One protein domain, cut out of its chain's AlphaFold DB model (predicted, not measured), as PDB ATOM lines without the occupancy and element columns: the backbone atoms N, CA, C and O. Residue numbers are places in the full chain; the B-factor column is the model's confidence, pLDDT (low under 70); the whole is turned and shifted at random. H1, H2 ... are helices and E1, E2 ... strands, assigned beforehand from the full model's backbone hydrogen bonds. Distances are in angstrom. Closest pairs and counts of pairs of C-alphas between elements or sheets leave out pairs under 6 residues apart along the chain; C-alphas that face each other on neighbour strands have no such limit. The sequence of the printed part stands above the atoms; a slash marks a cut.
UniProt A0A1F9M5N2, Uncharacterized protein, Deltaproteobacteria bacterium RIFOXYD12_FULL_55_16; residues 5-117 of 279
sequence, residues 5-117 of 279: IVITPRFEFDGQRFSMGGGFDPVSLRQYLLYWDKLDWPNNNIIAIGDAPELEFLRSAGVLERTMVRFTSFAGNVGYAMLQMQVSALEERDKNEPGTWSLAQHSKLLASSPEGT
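This is residues 5 to 117 of the 279 residues of an uncharacterized protein of Deltaproteobacteria bacterium RIFOXYD12_FULL_55_16 (UniProt A0A1F9M5N2). One long helix, H3, runs past the middle of the domain, with strand E4 folding back beside it and the small hairpin of E1 and E2 at its first end. The two shorter helices, H1 and H2, lie away from H3, with E3 between them and it; two short parallel pairings, of residues 39 to 40 of E3 with residues 64 to 65 and of residues 43 to 44 with residues 68 to 69, tie the long link after H2 to E3 and the stretch that follows it. The printed part has 113 residues, with three named helices and four named strands in the order E1, E2, H1, E3, H2, H3, E4; E1 and E2 make an antiparallel sheet of two strands. The class is mixed, helices and strands, with 50 residues in named elements, under half. The whole is compact, with a radius of gyration of the C-alphas of 13.6 A, and spans 38 by 30 by 23 A.

Start at C-alpha 11, at (-27.436, -16.629, -10.599), where E1 begins; it takes residues 11 to 13, and E2 takes residues 18 to 20. Next come H1, residues 26 to 35 and 15.0 A long, and E3, residues 38 to 40. Read on to H2, residues 53 to 60 and 10.5 A long. Find C-alpha 78 at (-34.277, -24.889, -11.869); from there H3 runs 27.6 A to residue 96. E4, residues 101 to 104 and 10.0 A long, ends at C-alpha 104, at (-17.684, -18.314, -16.706).

Look first at the hairpin: E1 and E2 are antiparallel at 173 degrees, with N 12 and O 19 at 2.8 A and N 19 and O 12 at 2.9 A, both within hydrogen-bond range. The closest C-alphas of E2 and H3 are those of Phe 18 and Gly 79, 5.3 A apart. At the other end of H3, its closest C-alphas with E4 are those of Asp 94 and Trp 101, 6.3 A apart. Those of H1 and E3 are Leu 33 and Leu 39, at 7.2 A. E3 is near H2 and near E4, but pairs with no named strand; its residues 39 to 40 pair in parallel with residues 64 to 65, and residues 43 to 44 with residues 68 to 69. H1 and H2 are apart, as are H2 and H3. Every O i to N i+4 pair is within hydrogen-bond range in H2, against 5 of 6 in H1 and 14 of 15 in H3.

The two C-alphas farthest apart are those of Ala 61 and Gly 116, at 39.2 A. The printed part has no cut. The links E3 to H2, of 12 residues, and H2 to H3, of 17, are long. Confidence is under 70 at residues 21 to 23, residue 74 and residues 106 to 117; the mean pLDDT of the printed part is 83.4.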
ATOM      1  N   ILE A   5     -15.635 -18.338 -24.339       91.12
ATOM      2  CA  ILE A   5     -16.176 -18.510 -22.990       91.12
ATOM      3  C   ILE A   5     -17.692 -18.636 -23.020       91.12
ATOM      4  O   ILE A   5     -18.382 -17.860 -23.677       91.12
ATOM      5  N   VAL A   6     -18.205 -19.623 -22.292       91.50
ATOM      6  CA  VAL A   6     -19.640 -19.786 -22.055       91.50
ATOM      7  C   VAL A   6     -20.028 -18.926 -20.853       91.50
ATOM      8  O   VAL A   6     -19.493 -19.118 -19.759       91.50
ATOM      9  N   ILE A   7     -20.952 -17.989 -21.058       89.25
ATOM     10  CA  ILE A   7     -21.411 -16.986 -20.088       89.25
ATOM     11  C   ILE A   7     -22.917 -17.112 -19.848       89.25
ATOM     12  O   ILE A   7     -23.663 -17.519 -20.728       89.25
ATOM     13  N   THR A   8     -23.391 -16.759 -18.655       84.50
ATOM     14  CA  THR A   8     -24.823 -16.804 -18.301       84.50
ATOM     15  C   THR A   8     -25.232 -15.582 -17.494       84.50
ATOM     16  O   THR A   8     -24.354 -14.906 -16.945       84.50
ATOM     17  N   PRO A   9     -26.547 -15.330 -17.329       82.38
ATOM     18  CA  PRO A   9     -27.021 -14.393 -16.321       82.38
ATOM     19  C   PRO A   9     -26.427 -14.704 -14.952       82.38
ATOM     20  O   PRO A   9     -26.088 -15.856 -14.650       82.38
ATOM     21  N   ARG A  10     -26.331 -13.681 -14.106       80.50
ATOM     22  CA  ARG A  10     -25.898 -13.877 -12.728       80.50
ATOM     23  C   ARG A  10     -26.960 -14.678 -11.983       80.50
ATOM     24  O   ARG A  10     -28.107 -14.247 -11.865       80.50
ATOM     25  N   PHE A  11     -26.572 -15.827 -11.451       80.50
ATOM     26  CA  PHE A  11     -27.436 -16.629 -10.599       80.50
ATOM     27  C   PHE A  11     -26.668 -17.126  -9.380       80.50
ATOM     28  O   PHE A  11     -25.459 -17.356  -9.436       80.50
ATOM     29  N   GLU A  12     -27.394 -17.306  -8.285       81.69
ATOM     30  CA  GLU A  12     -26.910 -17.960  -7.083       81.69
ATOM     31  C   GLU A  12     -27.647 -19.280  -6.915       81.69
ATOM     32  O   GLU A  12     -28.870 -19.366  -7.072       81.69
ATOM     33  N   PHE A  13     -26.890 -20.325  -6.602       81.44
ATOM     34  CA  PHE A  13     -27.456 -21.635  -6.362       81.44
ATOM     35  C   PHE A  13     -26.640 -22.407  -5.328       81.44
ATOM     36  O   PHE A  13     -25.442 -22.618  -5.513       81.44
ATOM     37  N   ASP A  14     -27.294 -22.848  -4.254       77.31
ATOM     38  CA  ASP A  14     -26.681 -23.623  -3.161       77.31
ATOM     39  C   ASP A  14     -27.078 -25.113  -3.165       77.31
ATOM     40  O   ASP A  14     -26.771 -25.850  -2.229       77.31
ATOM     41  N   GLY A  15     -27.739 -25.577  -4.233       78.81
ATOM     42  CA  GLY A  15     -28.273 -26.937  -4.358       78.81
ATOM     43  C   GLY A  15     -29.763 -27.017  -4.022       78.81
ATOM     44  O   GLY A  15     -30.470 -27.890  -4.523       78.81
ATOM     45  N   GLN A  16     -30.271 -26.072  -3.232       80.19
ATOM     46  CA  GLN A  16     -31.661 -26.022  -2.775       80.19
ATOM     47  C   GLN A  16     -32.355 -24.744  -3.253       80.19
ATOM     48  O   GLN A  16     -33.416 -24.796  -3.873       80.19
ATOM     49  N   ARG A  17     -31.746 -23.592  -2.975       83.50
ATOM     50  CA  ARG A  17     -32.256 -22.264  -3.297       83.50
ATOM     51  C   ARG A  17     -31.597 -21.760  -4.559       83.50
ATOM     52  O   ARG A  17     -30.374 -21.714  -4.652       83.50
ATOM     53  N   PHE A  18     -32.433 -21.353  -5.501       85.12
ATOM     54  CA  PHE A  18     -32.022 -20.691  -6.722       85.12
ATOM     55  C   PHE A  18     -32.503 -19.244  -6.700       85.12
ATOM     56  O   PHE A  18     -33.682 -18.986  -6.447       85.12
ATOM     57  N   SER A  19     -31.600 -18.317  -6.997       83.88
ATOM     58  CA  SER A  19     -31.934 -16.934  -7.311       83.88
ATOM     59  C   SER A  19     -31.251 -16.556  -8.621       83.88
ATOM     60  O   SER A  19     -30.135 -16.985  -8.901       83.88
ATOM     61  N   MET A  20     -31.927 -15.767  -9.447       79.94
ATOM     62  CA  MET A  20     -31.345 -15.218 -10.665       79.94
ATOM     63  C   MET A  20     -31.547 -13.714 -10.633       79.94
ATOM     64  O   MET A  20     -32.681 -13.238 -10.580       79.94
ATOM     65  N   GLY A  21     -30.439 -12.975 -10.634       66.50
ATOM     66  CA  GLY A  21     -30.467 -11.542 -10.882       66.50
ATOM     67  C   GLY A  21     -30.779 -11.316 -12.358       66.50
ATOM     68  O   GLY A  21     -30.274 -12.036 -13.218       66.50
ATOM     69  N   GLY A  22     -31.651 -10.358 -12.666       63.09
ATOM     70  CA  GLY A  22     -31.942 -10.021 -14.056       63.09
ATOM     71  C   GLY A  22     -30.685  -9.525 -14.778       63.09
ATOM     72  O   GLY A  22     -29.974  -8.673 -14.254       63.09
ATOM     73  N   GLY A  23     -30.446 -10.034 -15.989       67.06
ATOM     74  CA  GLY A  23     -29.433  -9.513 -16.910       67.06
ATOM     75  C   GLY A  23     -27.985  -9.933 -16.631       67.06
ATOM     76  O   GLY A  23     -27.693 -10.861 -15.871       67.06
ATOM     77  N   PHE A  24     -27.073  -9.266 -17.335       70.44
ATOM     78  CA  PHE A  24     -25.628  -9.394 -17.170       70.44
ATOM     79  C   PHE A  24     -25.130  -8.394 -16.123       70.44
ATOM     80  O   PHE A  24     -25.696  -7.317 -15.954       70.44
ATOM     81  N   ASP A  25     -24.032  -8.728 -15.454       77.50
ATOM     82  CA  ASP A  25     -23.240  -7.719 -14.761       77.50
ATOM     83  C   ASP A  25     -22.525  -6.854 -15.829       77.50
ATOM     84  O   ASP A  25     -21.767  -7.411 -16.635       77.50
ATOM     85  N   PRO A  26     -22.787  -5.530 -15.912       77.94
ATOM     86  CA  PRO A  26     -22.280  -4.675 -16.994       77.94
ATOM     87  C   PRO A  26     -20.758  -4.678 -17.129       77.94
ATOM     88  O   PRO A  26     -20.230  -4.523 -18.232       77.94
ATOM     89  N   VAL A  27     -20.059  -4.872 -16.016       84.00
ATOM     90  CA  VAL A  27     -18.604  -4.988 -15.956       84.00
ATOM     91  C   VAL A  27     -18.143  -6.345 -16.487       84.00
ATOM     92  O   VAL A  27     -17.287  -6.408 -17.371       84.00
ATOM     93  N   SER A  28     -18.736  -7.433 -16.001       83.62
ATOM     94  CA  SER A  28     -18.322  -8.791 -16.354       83.62
ATOM     95  C   SER A  28     -18.437  -9.046 -17.855       83.62
ATOM     96  O   SER A  28     -17.526  -9.617 -18.445       83.62
ATOM     97  N   LEU A  29     -19.504  -8.567 -18.508       87.75
ATOM     98  CA  LEU A  29     -19.662  -8.728 -19.959       87.75
ATOM     99  C   LEU A  29     -18.539  -8.036 -20.751       87.75
ATOM    100  O   LEU A  29     -18.012  -8.617 -21.697       87.75
ATOM    101  N   ARG A  30     -18.123  -6.835 -20.332       91.12
ATOM    102  CA  ARG A  30     -16.993  -6.104 -20.932       91.12
ATOM    103  C   ARG A  30     -15.675  -6.825 -20.714       91.12
ATOM    104  O   ARG A  30     -14.855  -6.901 -21.624       91.12
ATOM    105  N   GLN A  31     -15.491  -7.395 -19.527       89.06
ATOM    106  CA  GLN A  31     -14.317  -8.194 -19.217       89.06
ATOM    107  C   GLN A  31     -14.255  -9.470 -20.069       89.06
ATOM    108  O   GLN A  31     -13.206  -9.770 -20.641       89.06
ATOM    109  N   TYR A  32     -15.368 -10.198 -20.210       90.00
ATOM    110  CA  TYR A  32     -15.432 -11.370 -21.086       90.00
ATOM    111  C   TYR A  32     -15.135 -10.987 -22.534       90.00
ATOM    112  O   TYR A  32     -14.305 -11.622 -23.185       90.00
ATOM    113  N   LEU A  33     -15.759  -9.908 -23.012       93.00
ATOM    114  CA  LEU A  33     -15.524  -9.385 -24.348       93.00
ATOM    115  C   LEU A  33     -14.050  -9.053 -24.569       93.00
ATOM    116  O   LEU A  33     -13.531  -9.372 -25.629       93.00
ATOM    117  N   LEU A  34     -13.375  -8.449 -23.590       93.00
ATOM    118  CA  LEU A  34     -11.973  -8.050 -23.681       93.00
ATOM    119  C   LEU A  34     -11.014  -9.243 -23.812       93.00
ATOM    120  O   LEU A  34     -10.131  -9.230 -24.669       93.00
ATOM    121  N   TYR A  35     -11.174 -10.262 -22.965       91.00
ATOM    122  CA  TYR A  35     -10.172 -11.324 -22.810       91.00
ATOM    123  C   TYR A  35     -10.439 -12.588 -23.636       91.00
ATOM    124  O   TYR A  35      -9.497 -13.344 -23.911       91.00
ATOM    125  N   TRP A  36     -11.678 -12.810 -24.082       92.38
ATOM    126  CA  TRP A  36     -12.053 -13.935 -24.942       92.38
ATOM    127  C   TRP A  36     -12.415 -13.468 -26.345       92.38
ATOM    128  O   TRP A  36     -12.885 -12.354 -26.548       92.38
ATOM    129  N   ASP A  37     -12.163 -14.311 -27.340       92.94
ATOM    130  CA  ASP A  37     -12.404 -13.972 -28.745       92.94
ATOM    131  C   ASP A  37     -13.859 -14.233 -29.137       92.94
ATOM    132  O   ASP A  37     -14.418 -13.488 -29.937       92.94
ATOM    133  N   LYS A  38     -14.465 -15.263 -28.535       94.50
ATOM    134  CA  LYS A  38     -15.867 -15.639 -28.708       94.50
ATOM    135  C   LYS A  38     -16.581 -15.750 -27.364       94.50
ATOM    136  O   LYS A  38     -16.005 -16.192 -26.370       94.50
ATOM    137  N   LEU A  39     -17.857 -15.405 -27.361       94.50
ATOM    138  CA  LEU A  39     -18.777 -15.563 -26.246       94.50
ATOM    139  C   LEU A  39     -19.876 -16.538 -26.663       94.50
ATOM    140  O   LEU A  39     -20.374 -16.470 -27.784       94.50
ATOM    141  N   ASP A  40     -20.286 -17.416 -25.760       94.25
ATOM    142  CA  ASP A  40     -21.493 -18.220 -25.926       94.25
ATOM    143  C   ASP A  40     -22.465 -17.896 -24.798       94.25
ATOM    144  O   ASP A  40     -22.145 -18.073 -23.622       94.25
ATOM    145  N   TRP A  41     -23.642 -17.396 -25.165       93.00
ATOM    146  CA  TRP A  41     -24.746 -17.097 -24.259       93.00
ATOM    147  C   TRP A  41     -25.862 -18.121 -24.500       93.00
ATOM    148  O   TRP A  41     -26.789 -17.881 -25.292       93.00
ATOM    149  N   PRO A  42     -25.759 -19.313 -23.886       93.19
ATOM    150  CA  PRO A  42     -26.631 -20.417 -24.213       93.19
ATOM    151  C   PRO A  42     -28.068 -20.139 -23.780       93.19
ATOM    152  O   PRO A  42     -28.355 -19.365 -22.865       93.19
ATOM    153  N   ASN A  43     -28.990 -20.805 -24.461       92.44
ATOM    154  CA  ASN A  43     -30.396 -20.854 -24.099       92.44
ATOM    155  C   ASN A  43     -30.822 -22.308 -23.897       92.44
ATOM    156  O   ASN A  43     -30.107 -23.238 -24.274       92.44
ATOM    157  N   ASN A  44     -31.997 -22.513 -23.313       91.44
ATOM    158  CA  ASN A  44     -32.549 -23.846 -23.151       91.44
ATOM    159  C   ASN A  44     -34.083 -23.868 -23.229       91.44
ATOM    160  O   ASN A  44     -34.742 -22.832 -23.289       91.44
ATOM    161  N   ASN A  45     -34.658 -25.070 -23.268       90.75
ATOM    162  CA  ASN A  45     -36.104 -25.299 -23.381       90.75
ATOM    163  C   ASN A  45     -36.858 -25.397 -22.037       90.75
ATOM    164  O   ASN A  45     -38.054 -25.670 -22.055       90.75
ATOM    165  N   ILE A  46     -36.188 -25.201 -20.897       88.31
ATOM    166  CA  ILE A  46     -36.777 -25.243 -19.545       88.31
ATOM    167  C   ILE A  46     -36.928 -23.830 -18.969       88.31
ATOM    168  O   ILE A  46     -37.967 -23.492 -18.407       88.31
ATOM    169  N   ILE A  47     -35.901 -22.992 -19.123       83.25
ATOM    170  CA  ILE A  47     -35.822 -21.615 -18.639       83.25
ATOM    171  C   ILE A  47     -35.376 -20.750 -19.809       83.25
ATOM    172  O   ILE A  47     -34.254 -20.898 -20.296       83.25
ATOM    173  N   ALA A  48     -36.233 -19.824 -20.234       83.38
ATOM    174  CA  ALA A  48     -35.851 -18.850 -21.240       83.38
ATOM    175  C   ALA A  48     -34.752 -17.936 -20.680       83.38
ATOM    176  O   ALA A  48     -34.977 -17.182 -19.730       83.38
ATOM    177  N   ILE A  49     -33.566 -17.999 -21.282       85.88
ATOM    178  CA  ILE A  49     -32.475 -17.079 -20.978       85.88
ATOM    179  C   ILE A  49     -32.678 -15.827 -21.818       85.88
ATOM    180  O   ILE A  49     -32.623 -15.886 -23.052       85.88
ATOM    181  N   GLY A  50     -32.939 -14.715 -21.125       80.25
ATOM    182  CA  GLY A  50     -33.277 -13.427 -21.720       80.25
ATOM    183  C   GLY A  50     -32.290 -12.956 -22.788       80.25
ATOM    184  O   GLY A  50     -31.146 -13.419 -22.880       80.25
ATOM    185  N   ASP A  51     -32.775 -12.031 -23.606       81.12
ATOM    186  CA  ASP A  51     -31.973 -11.302 -24.580       81.12
ATOM    187  C   ASP A  51     -31.818  -9.843 -24.149       81.12
ATOM    188  O   ASP A  51     -32.553  -9.365 -23.281       81.12
ATOM    189  N   ALA A  52     -30.865  -9.146 -24.755       85.12
ATOM    190  CA  ALA A  52     -30.652  -7.725 -24.535       85.12
ATOM    191  C   ALA A  52     -30.082  -7.075 -25.809       85.12
ATOM    192  O   ALA A  52     -29.373  -7.755 -26.557       85.12
ATOM    193  N   PRO A  53     -30.351  -5.781 -26.073       88.94
ATOM    194  CA  PRO A  53     -29.770  -5.066 -27.215       88.94
ATOM    195  C   PRO A  53     -28.245  -5.224 -27.321       88.94
ATOM    196  O   PRO A  53     -27.696  -5.349 -28.411       88.94
ATOM    197  N   GLU A  54     -27.575  -5.295 -26.174       88.50
ATOM    198  CA  GLU A  54     -26.149  -5.561 -26.028       88.50
ATOM    199  C   GLU A  54     -25.731  -6.905 -26.636       88.50
ATOM    200  O   GLU A  54     -24.734  -6.986 -27.347       88.50
ATOM    201  N   LEU A  55     -26.499  -7.967 -26.389       89.69
ATOM    202  CA  LEU A  55     -26.205  -9.301 -26.917       89.69
ATOM    203  C   LEU A  55     -26.464  -9.368 -28.425       89.69
ATOM    204  O   LEU A  55     -25.713 -10.028 -29.142       89.69
ATOM    205  N   GLU A  56     -27.480  -8.652 -28.914       92.31
ATOM    206  CA  GLU A  56     -27.742  -8.524 -30.349       92.31
ATOM    207  C   GLU A  56     -26.589  -7.816 -31.061       92.31
ATOM    208  O   GLU A  56     -26.111  -8.301 -32.088       92.31
ATOM    209  N   PHE A  57     -26.095  -6.713 -30.491       94.62
ATOM    210  CA  PHE A  57     -24.914  -6.026 -31.005       94.62
ATOM    211  C   PHE A  57     -23.723  -6.989 -31.099       94.62
ATOM    212  O   PHE A  57     -23.148  -7.155 -32.176       94.62
ATOM    213  N   LEU A  58     -23.400  -7.697 -30.011       95.00
ATOM    214  CA  LEU A  58     -22.274  -8.636 -29.974       95.00
ATOM    215  C   LEU A  58     -22.445  -9.803 -30.960       95.00
ATOM    216  O   LEU A  58     -21.469 -10.271 -31.551       95.00
ATOM    217  N   ARG A  59     -23.683 -10.251 -31.190       94.88
ATOM    218  CA  ARG A  59     -23.997 -11.257 -32.210       94.88
ATOM    219  C   ARG A  59     -23.780 -10.707 -33.616       94.88
ATOM    220  O   ARG A  59     -23.157 -11.375 -34.437       94.88
ATOM    221  N   SER A  60     -24.246  -9.488 -33.887       95.38
ATOM    222  CA  SER A  60     -24.053  -8.818 -35.180       95.38
ATOM    223  C   SER A  60     -22.576  -8.542 -35.482       95.38
ATOM    224  O   SER A  60     -22.153  -8.643 -36.631       95.38
ATOM    225  N   ALA A  61     -21.773  -8.295 -34.442       95.31
ATOM    226  CA  ALA A  61     -20.324  -8.148 -34.523       95.31
ATOM    227  C   ALA A  61     -19.580  -9.492 -34.693       95.31
ATOM    228  O   ALA A  61     -18.358  -9.502 -34.832       95.31
ATOM    229  N   GLY A  62     -20.289 -10.627 -34.676       95.38
ATOM    230  CA  GLY A  62     -19.716 -11.960 -34.880       95.38
ATOM    231  C   GLY A  62     -18.913 -12.501 -33.695       95.38
ATOM    232  O   GLY A  62     -18.176 -13.471 -33.860       95.38
ATOM    233  N   VAL A  63     -19.034 -11.889 -32.511       95.56
ATOM    234  CA  VAL A  63     -18.304 -12.310 -31.300       95.56
ATOM    235  C   VAL A  63     -19.166 -13.112 -30.332       95.56
ATOM    236  O   VAL A  63     -18.614 -13.794 -29.475       95.56
ATOM    237  N   LEU A  64     -20.496 -13.051 -30.450       95.75
ATOM    238  CA  LEU A  64     -21.424 -13.795 -29.599       95.75
ATOM    239  C   LEU A  64     -22.220 -14.827 -30.392       95.75
ATOM    240  O   LEU A  64     -22.826 -14.530 -31.420       95.75
ATOM    241  N   GLU A  65     -22.283 -16.028 -29.839       94.38
ATOM    242  CA  GLU A  65     -23.110 -17.122 -30.316       94.38
ATOM    243  C   GLU A  65     -24.081 -17.585 -29.219       94.38
ATOM    244  O   GLU A  65     -23.961 -17.206 -28.052       94.38
ATOM    245  N   ARG A  66     -25.086 -18.382 -29.600       93.00
ATOM    246  CA  ARG A  66     -26.090 -18.906 -28.667       93.00
ATOM    247  C   ARG A  66     -26.314 -20.391 -28.886       93.00
ATOM    248  O   ARG A  66     -27.081 -20.782 -29.767       93.00
ATOM    249  N   THR A  67     -25.684 -21.213 -28.065       94.50
ATOM    250  CA  THR A  67     -25.949 -22.653 -28.056       94.50
ATOM    251  C   THR A  67     -27.348 -22.937 -27.514       94.50
ATOM    252  O   THR A  67     -27.736 -22.410 -26.471       94.50
ATOM    253  N   MET A  68     -28.127 -23.765 -28.214       92.75
ATOM    254  CA  MET A  68     -29.473 -24.150 -27.780       92.75
ATOM    255  C   MET A  68     -29.448 -25.532 -27.130       92.75
ATOM    256  O   MET A  68     -29.525 -26.554 -27.813       92.75
ATOM    257  N   VAL A  69     -29.432 -25.564 -25.801       91.75
ATOM    258  CA  VAL A  69     -29.455 -26.810 -25.031       91.75
ATOM    259  C   VAL A  69     -30.886 -27.342 -24.950       91.75
ATOM    260  O   VAL A  69     -31.803 -26.667 -24.477       91.75
ATOM    261  N   ARG A  70     -31.097 -28.577 -25.413       90.81
ATOM    262  CA  ARG A  70     -32.403 -29.246 -25.362       90.81
ATOM    263  C   ARG A  70     -32.389 -30.360 -24.329       90.81
ATOM    264  O   ARG A  70     -31.879 -31.446 -24.586       90.81
ATOM    265  N   PHE A  71     -33.014 -30.103 -23.189       85.50
ATOM    266  CA  PHE A  71     -33.275 -31.121 -22.184       85.50
ATOM    267  C   PHE A  71     -34.405 -32.037 -22.669       85.50
ATOM    268  O   PHE A  71     -35.531 -31.581 -22.884       85.50
ATOM    269  N   THR A  72     -34.098 -33.321 -22.863       83.81
ATOM    270  CA  THR A  72     -35.074 -34.384 -23.176       83.81
ATOM    271  C   THR A  72     -35.678 -34.987 -21.910       83.81
ATOM    272  O   THR A  72     -36.848 -35.362 -21.891       83.81
ATOM    273  N   SER A  73     -34.891 -35.026 -20.838       76.94
ATOM    274  CA  SER A  73     -35.298 -35.347 -19.475       76.94
ATOM    275  C   SER A  73     -34.511 -34.469 -18.513       76.94
ATOM    276  O   SER A  73     -33.325 -34.227 -18.729       76.94
ATOM    277  N   PHE A  74     -35.157 -34.004 -17.449       69.38
ATOM    278  CA  PHE A  74     -34.529 -33.178 -16.429       69.38
ATOM    279  C   PHE A  74     -34.951 -33.668 -15.042       69.38
ATOM    280  O   PHE A  74     -36.142 -33.834 -14.775       69.38
ATOM    281  N   ALA A  75     -33.970 -33.900 -14.173       70.12
ATOM    282  CA  ALA A  75     -34.171 -34.207 -12.765       70.12
ATOM    283  C   ALA A  75     -33.560 -33.087 -11.913       70.12
ATOM    284  O   ALA A  75     -32.487 -32.578 -12.227       70.12
ATOM    285  N   GLY A  76     -34.231 -32.717 -10.820       78.81
ATOM    286  CA  GLY A  76     -33.779 -31.670  -9.902       78.81
ATOM    287  C   GLY A  76     -34.607 -30.386  -9.982       78.81
ATOM    288  O   GLY A  76     -35.773 -30.399 -10.365       78.81
ATOM    289  N   ASN A  77     -34.004 -29.270  -9.567       84.81
ATOM    290  CA  ASN A  77     -34.620 -27.941  -9.551       84.81
ATOM    291  C   ASN A  77     -34.003 -27.009 -10.609       84.81
ATOM    292  O   ASN A  77     -32.937 -27.268 -11.156       84.81
ATOM    293  N   VAL A  78     -34.653 -25.878 -10.849       85.44
ATOM    294  CA  VAL A  78     -34.277 -24.889 -11.869       85.44
ATOM    295  C   VAL A  78     -32.788 -24.461 -11.828       85.44
ATOM    296  O   VAL A  78     -32.195 -24.204 -12.871       85.44
ATOM    297  N   GLY A  79     -32.144 -24.464 -10.653       84.81
ATOM    298  CA  GLY A  79     -30.717 -24.155 -10.523       84.81
ATOM    299  C   GLY A  79     -29.801 -25.238 -11.095       84.81
ATOM    300  O   GLY A  79     -28.798 -24.924 -11.734       84.81
ATOM    301  N   TYR A  80     -30.182 -26.510 -10.969       83.56
ATOM    302  CA  TYR A  80     -29.488 -27.607 -11.648       83.56
ATOM    303  C   TYR A  80     -29.635 -27.526 -13.170       83.56
ATOM    304  O   TYR A  80     -28.670 -27.806 -13.879       83.56
ATOM    305  N   ALA A  81     -30.792 -27.091 -13.683       86.38
ATOM    306  CA  ALA A  81     -30.970 -26.871 -15.121       86.38
ATOM    307  C   ALA A  81     -30.025 -25.773 -15.649       86.38
ATOM    308  O   ALA A  81     -29.431 -25.936 -16.712       86.38
ATOM    309  N   MET A  82     -29.815 -24.696 -14.881       85.75
ATOM    310  CA  MET A  82     -28.852 -23.639 -15.226       85.75
ATOM    311  C   MET A  82     -27.411 -24.152 -15.270       85.75
ATOM    312  O   MET A  82     -26.701 -23.911 -16.247       85.75
ATOM    313  N   LEU A  83     -26.991 -24.905 -14.248       82.88
ATOM    314  CA  LEU A  83     -25.658 -25.510 -14.217       82.88
ATOM    315  C   LEU A  83     -25.450 -26.492 -15.376       82.88
ATOM    316  O   LEU A  83     -24.413 -26.453 -16.036       82.88
ATOM    317  N   GLN A  84     -26.434 -27.347 -15.663       84.12
ATOM    318  CA  GLN A  84     -26.330 -28.298 -16.769       84.12
ATOM    319  C   GLN A  84     -26.356 -27.629 -18.140       84.12
ATOM    320  O   GLN A  84     -25.666 -28.098 -19.042       84.12
ATOM    321  N   MET A  85     -27.091 -26.527 -18.309       88.88
ATOM    322  CA  MET A  85     -27.069 -25.756 -19.552       88.88
ATOM    323  C   MET A  85     -25.654 -25.249 -19.845       88.88
ATOM    324  O   MET A  85     -25.174 -25.411 -20.962       88.88
ATOM    325  N   GLN A  86     -24.973 -24.680 -18.845       86.69
ATOM    326  CA  GLN A  86     -23.596 -24.200 -18.990       86.69
ATOM    327  C   GLN A  86     -22.642 -25.314 -19.435       86.69
ATOM    328  O   GLN A  86     -21.867 -25.130 -20.371       86.69
ATOM    329  N   VAL A  87     -22.721 -26.479 -18.785       84.31
ATOM    330  CA  VAL A  87     -21.874 -27.639 -19.106       84.31
ATOM    331  C   VAL A  87     -22.192 -28.195 -20.490       84.31
ATOM    332  O   VAL A  87     -21.277 -28.447 -21.260       84.31
ATOM    333  N   SER A  88     -23.473 -28.329 -20.832       87.75
ATOM    334  CA  SER A  88     -23.900 -28.871 -22.130       87.75
ATOM    335  C   SER A  88     -23.489 -27.957 -23.283       87.75
ATOM    336  O   SER A  88     -23.035 -28.434 -24.318       87.75
ATOM    337  N   ALA A  89     -23.607 -26.639 -23.097       91.25
ATOM    338  CA  ALA A  89     -23.134 -25.669 -24.076       91.25
ATOM    339  C   ALA A  89     -21.617 -25.776 -24.259       91.25
ATOM    340  O   ALA A  89     -21.131 -25.897 -25.378       91.25
ATOM    341  N   LEU A  90     -20.869 -25.834 -23.154       87.88
ATOM    342  CA  LEU A  90     -19.424 -26.032 -23.183       87.88
ATOM    343  C   LEU A  90     -19.022 -27.338 -23.885       87.88
ATOM    344  O   LEU A  90     -18.103 -27.323 -24.694       87.88
ATOM    345  N   GLU A  91     -19.708 -28.448 -23.614       86.06
ATOM    346  CA  GLU A  91     -19.498 -29.731 -24.295       86.06
ATOM    347  C   GLU A  91     -19.736 -29.635 -25.802       86.06
ATOM    348  O   GLU A  91     -18.979 -30.198 -26.591       86.06
ATOM    349  N   GLU A  92     -20.794 -28.943 -26.223       89.69
ATOM    350  CA  GLU A  92     -21.088 -28.726 -27.638       89.69
ATOM    351  C   GLU A  92     -19.996 -27.896 -28.319       89.69
ATOM    352  O   GLU A  92     -19.550 -28.233 -29.417       89.69
ATOM    353  N   ARG A  93     -19.507 -26.856 -27.640       90.31
ATOM    354  CA  ARG A  93     -18.384 -26.046 -28.118       90.31
ATOM    355  C   ARG A  93     -17.089 -26.831 -28.203       90.31
ATOM    356  O   ARG A  93     -16.412 -26.771 -29.226       90.31
ATOM    357  N   ASP A  94     -16.783 -27.612 -27.179       84.56
ATOM    358  CA  ASP A  94     -15.559 -28.402 -27.106       84.56
ATOM    359  C   ASP A  94     -15.524 -29.536 -28.145       84.56
ATOM    360  O   ASP A  94     -14.463 -29.842 -28.678       84.56
ATOM    361  N   LYS A  95     -16.677 -30.101 -28.536       86.62
ATOM    362  CA  LYS A  95     -16.753 -31.055 -29.663       86.62
ATOM    363  C   LYS A  95     -16.264 -30.450 -30.982       86.62
ATOM    364  O   LYS A  95     -15.676 -31.163 -31.791       86.62
ATOM    365  N   ASN A  96     -16.525 -29.161 -31.199       87.12
ATOM    366  CA  ASN A  96     -16.182 -28.459 -32.436       87.12
ATOM    367  C   ASN A  96     -14.790 -27.813 -32.372       87.12
ATOM    368  O   ASN A  96     -14.047 -27.844 -33.351       87.12
ATOM    369  N   GLU A  97     -14.429 -27.242 -31.222       86.88
ATOM    370  CA  GLU A  97     -13.156 -26.559 -30.973       86.88
ATOM    371  C   GLU A  97     -12.543 -27.072 -29.645       86.88
ATOM    372  O   GLU A  97     -12.659 -26.418 -28.602       86.88
ATOM    373  N   PRO A  98     -11.903 -28.261 -29.646       84.38
ATOM    374  CA  PRO A  98     -11.440 -28.901 -28.415       84.38
ATOM    375  C   PRO A  98     -10.400 -28.082 -27.644       84.38
ATOM    376  O   PRO A  98      -9.361 -27.683 -28.179       84.38
ATOM    377  N   GLY A  99     -10.640 -27.887 -26.348       78.38
ATOM    378  CA  GLY A  99      -9.712 -27.260 -25.408       78.38
ATOM    379  C   GLY A  99      -9.543 -25.746 -25.568       78.38
ATOM    380  O   GLY A  99      -8.627 -25.185 -24.962       78.38
ATOM    381  N   THR A 100     -10.381 -25.076 -26.365       85.50
ATOM    382  CA  THR A 100     -10.332 -23.613 -26.563       85.50
ATOM    383  C   THR A 100     -11.431 -22.857 -25.826       85.50
ATOM    384  O   THR A 100     -11.420 -21.623 -25.821       85.50
ATOM    385  N   TRP A 101     -12.373 -23.577 -25.219       87.38
ATOM    386  CA  TRP A 101     -13.505 -23.007 -24.503       87.38
ATOM    387  C   TRP A 101     -13.329 -23.103 -22.988       87.38
ATOM    388  O   TRP A 101     -12.744 -24.045 -22.454       87.38
ATOM    389  N   SER A 102     -13.820 -22.086 -22.290       86.38
ATOM    390  CA  SER A 102     -13.844 -22.009 -20.829       86.38
ATOM    391  C   SER A 102     -15.254 -21.697 -20.341       86.38
ATOM    392  O   SER A 102     -16.121 -21.290 -21.115       86.38
ATOM    393  N   LEU A 103     -15.485 -21.876 -19.045       84.69
ATOM    394  CA  LEU A 103     -16.768 -21.595 -18.412       84.69
ATOM    395  C   LEU A 103     -16.637 -20.390 -17.484       84.69
ATOM    396  O   LEU A 103     -15.784 -20.410 -16.596       84.69
ATOM    397  N   ALA A 104     -17.492 -19.385 -17.671       84.50
ATOM    398  CA  ALA A 104     -17.684 -18.314 -16.706       84.50
ATOM    399  C   ALA A 104     -18.643 -18.794 -15.616       84.50
ATOM    400  O   ALA A 104     -19.839 -18.982 -15.862       84.50
ATOM    401  N   GLN A 105     -18.134 -18.994 -14.404       73.94
ATOM    402  CA  GLN A 105     -18.976 -19.379 -13.277       73.94
ATOM    403  C   GLN A 105     -18.961 -18.337 -12.161       73.94
ATOM    404  O   GLN A 105     -17.916 -17.856 -11.737       73.94
ATOM    405  N   HIS A 106     -20.162 -18.041 -11.664       65.50
ATOM    406  CA  HIS A 106     -20.399 -17.182 -10.501       65.50
ATOM    407  C   HIS A 106     -20.872 -17.992  -9.278       65.50
ATOM    408  O   HIS A 106     -20.808 -17.511  -8.149       65.50
ATOM    409  N   SER A 107     -21.357 -19.222  -9.494       59.41
ATOM    410  CA  SER A 107     -21.851 -20.112  -8.440       59.41
ATOM    411  C   SER A 107     -20.704 -20.847  -7.742       59.41
ATOM    412  O   SER A 107     -19.721 -21.226  -8.372       59.41
ATOM    413  N   LYS A 108     -20.867 -21.115  -6.439       57.38
ATOM    414  CA  LYS A 108     -19.939 -21.951  -5.654       57.38
ATOM    415  C   LYS A 108     -20.054 -23.444  -5.982       57.38
ATOM    416  O   LYS A 108     -19.166 -24.215  -5.631       57.38
ATOM    417  N   LEU A 109     -21.158 -23.868  -6.599       58.12
ATOM    418  CA  LEU A 109     -21.401 -25.261  -6.969       58.12
ATOM    419  C   LEU A 109     -21.050 -25.477  -8.434       58.12
ATOM    420  O   LEU A 109     -21.835 -25.135  -9.320       58.12
ATOM    421  N   LEU A 110     -19.879 -26.061  -8.681       61.91
ATOM    422  CA  LEU A 110     -19.393 -26.210 -10.041       61.91
ATOM    423  C   LEU A 110     -20.092 -27.352 -10.744       61.91
ATOM    424  O   LEU A 110     -19.772 -28.519 -10.511       61.91
ATOM    425  N   ALA A 111     -20.999 -27.013 -11.664       57.66
ATOM    426  CA  ALA A 111     -21.558 -27.990 -12.595       57.66
ATOM    427  C   ALA A 111     -22.114 -29.243 -11.879       57.66
ATOM    428  O   ALA A 111     -22.130 -30.339 -12.433       57.66
ATOM    429  N   SER A 112     -22.520 -29.090 -10.614       58.81
ATOM    430  CA  SER A 112     -22.942 -30.194  -9.765       58.81
ATOM    431  C   SER A 112     -24.220 -30.786 -10.339       58.81
ATOM    432  O   SER A 112     -25.180 -30.055 -10.570       58.81
ATOM    433  N   SER A 113     -24.238 -32.097 -10.565       61.53
ATOM    434  CA  SER A 113     -25.449 -32.817 -10.955       61.53
ATOM    435  C   SER A 113     -26.167 -33.334  -9.702       61.53
ATOM    436  O   SER A 113     -25.493 -33.671  -8.722       61.53
ATOM    437  N   PRO A 114     -27.506 -33.472  -9.715       58.97
ATOM    438  CA  PRO A 114     -28.222 -34.267  -8.716       58.97
ATOM    439  C   PRO A 114     -27.722 -35.721  -8.638       58.97
ATOM    440  O   PRO A 114     -27.860 -36.364  -7.604       58.97
ATOM    441  N   GLU A 115     -27.129 -36.226  -9.723       58.56
ATOM    442  CA  GLU A 115     -26.648 -37.607  -9.876       58.56
ATOM    443  C   GLU A 115     -25.269 -37.847  -9.238       58.56
ATOM    444  O   GLU A 115     -24.826 -38.989  -9.133       58.56
ATOM    445  N   GLY A 116     -24.591 -36.784  -8.792       61.44
ATOM    446  CA  GLY A 116     -23.315 -36.876  -8.090       61.44
ATOM    447  C   GLY A 116     -22.299 -35.819  -8.514       61.44
ATOM    448  O   GLY A 116     -22.392 -35.186  -9.567       61.44
ATOM    449  N   THR A 117     -21.291 -35.644  -7.663       67.75
ATOM    450  CA  THR A 117     -20.108 -34.818  -7.935       67.75
ATOM    451  C   THR A 117     -18.865 -35.672  -7.766       67.75
ATOM    452  O   THR A 117     -18.843 -36.593  -6.951       67.75
TER     453      THR A 117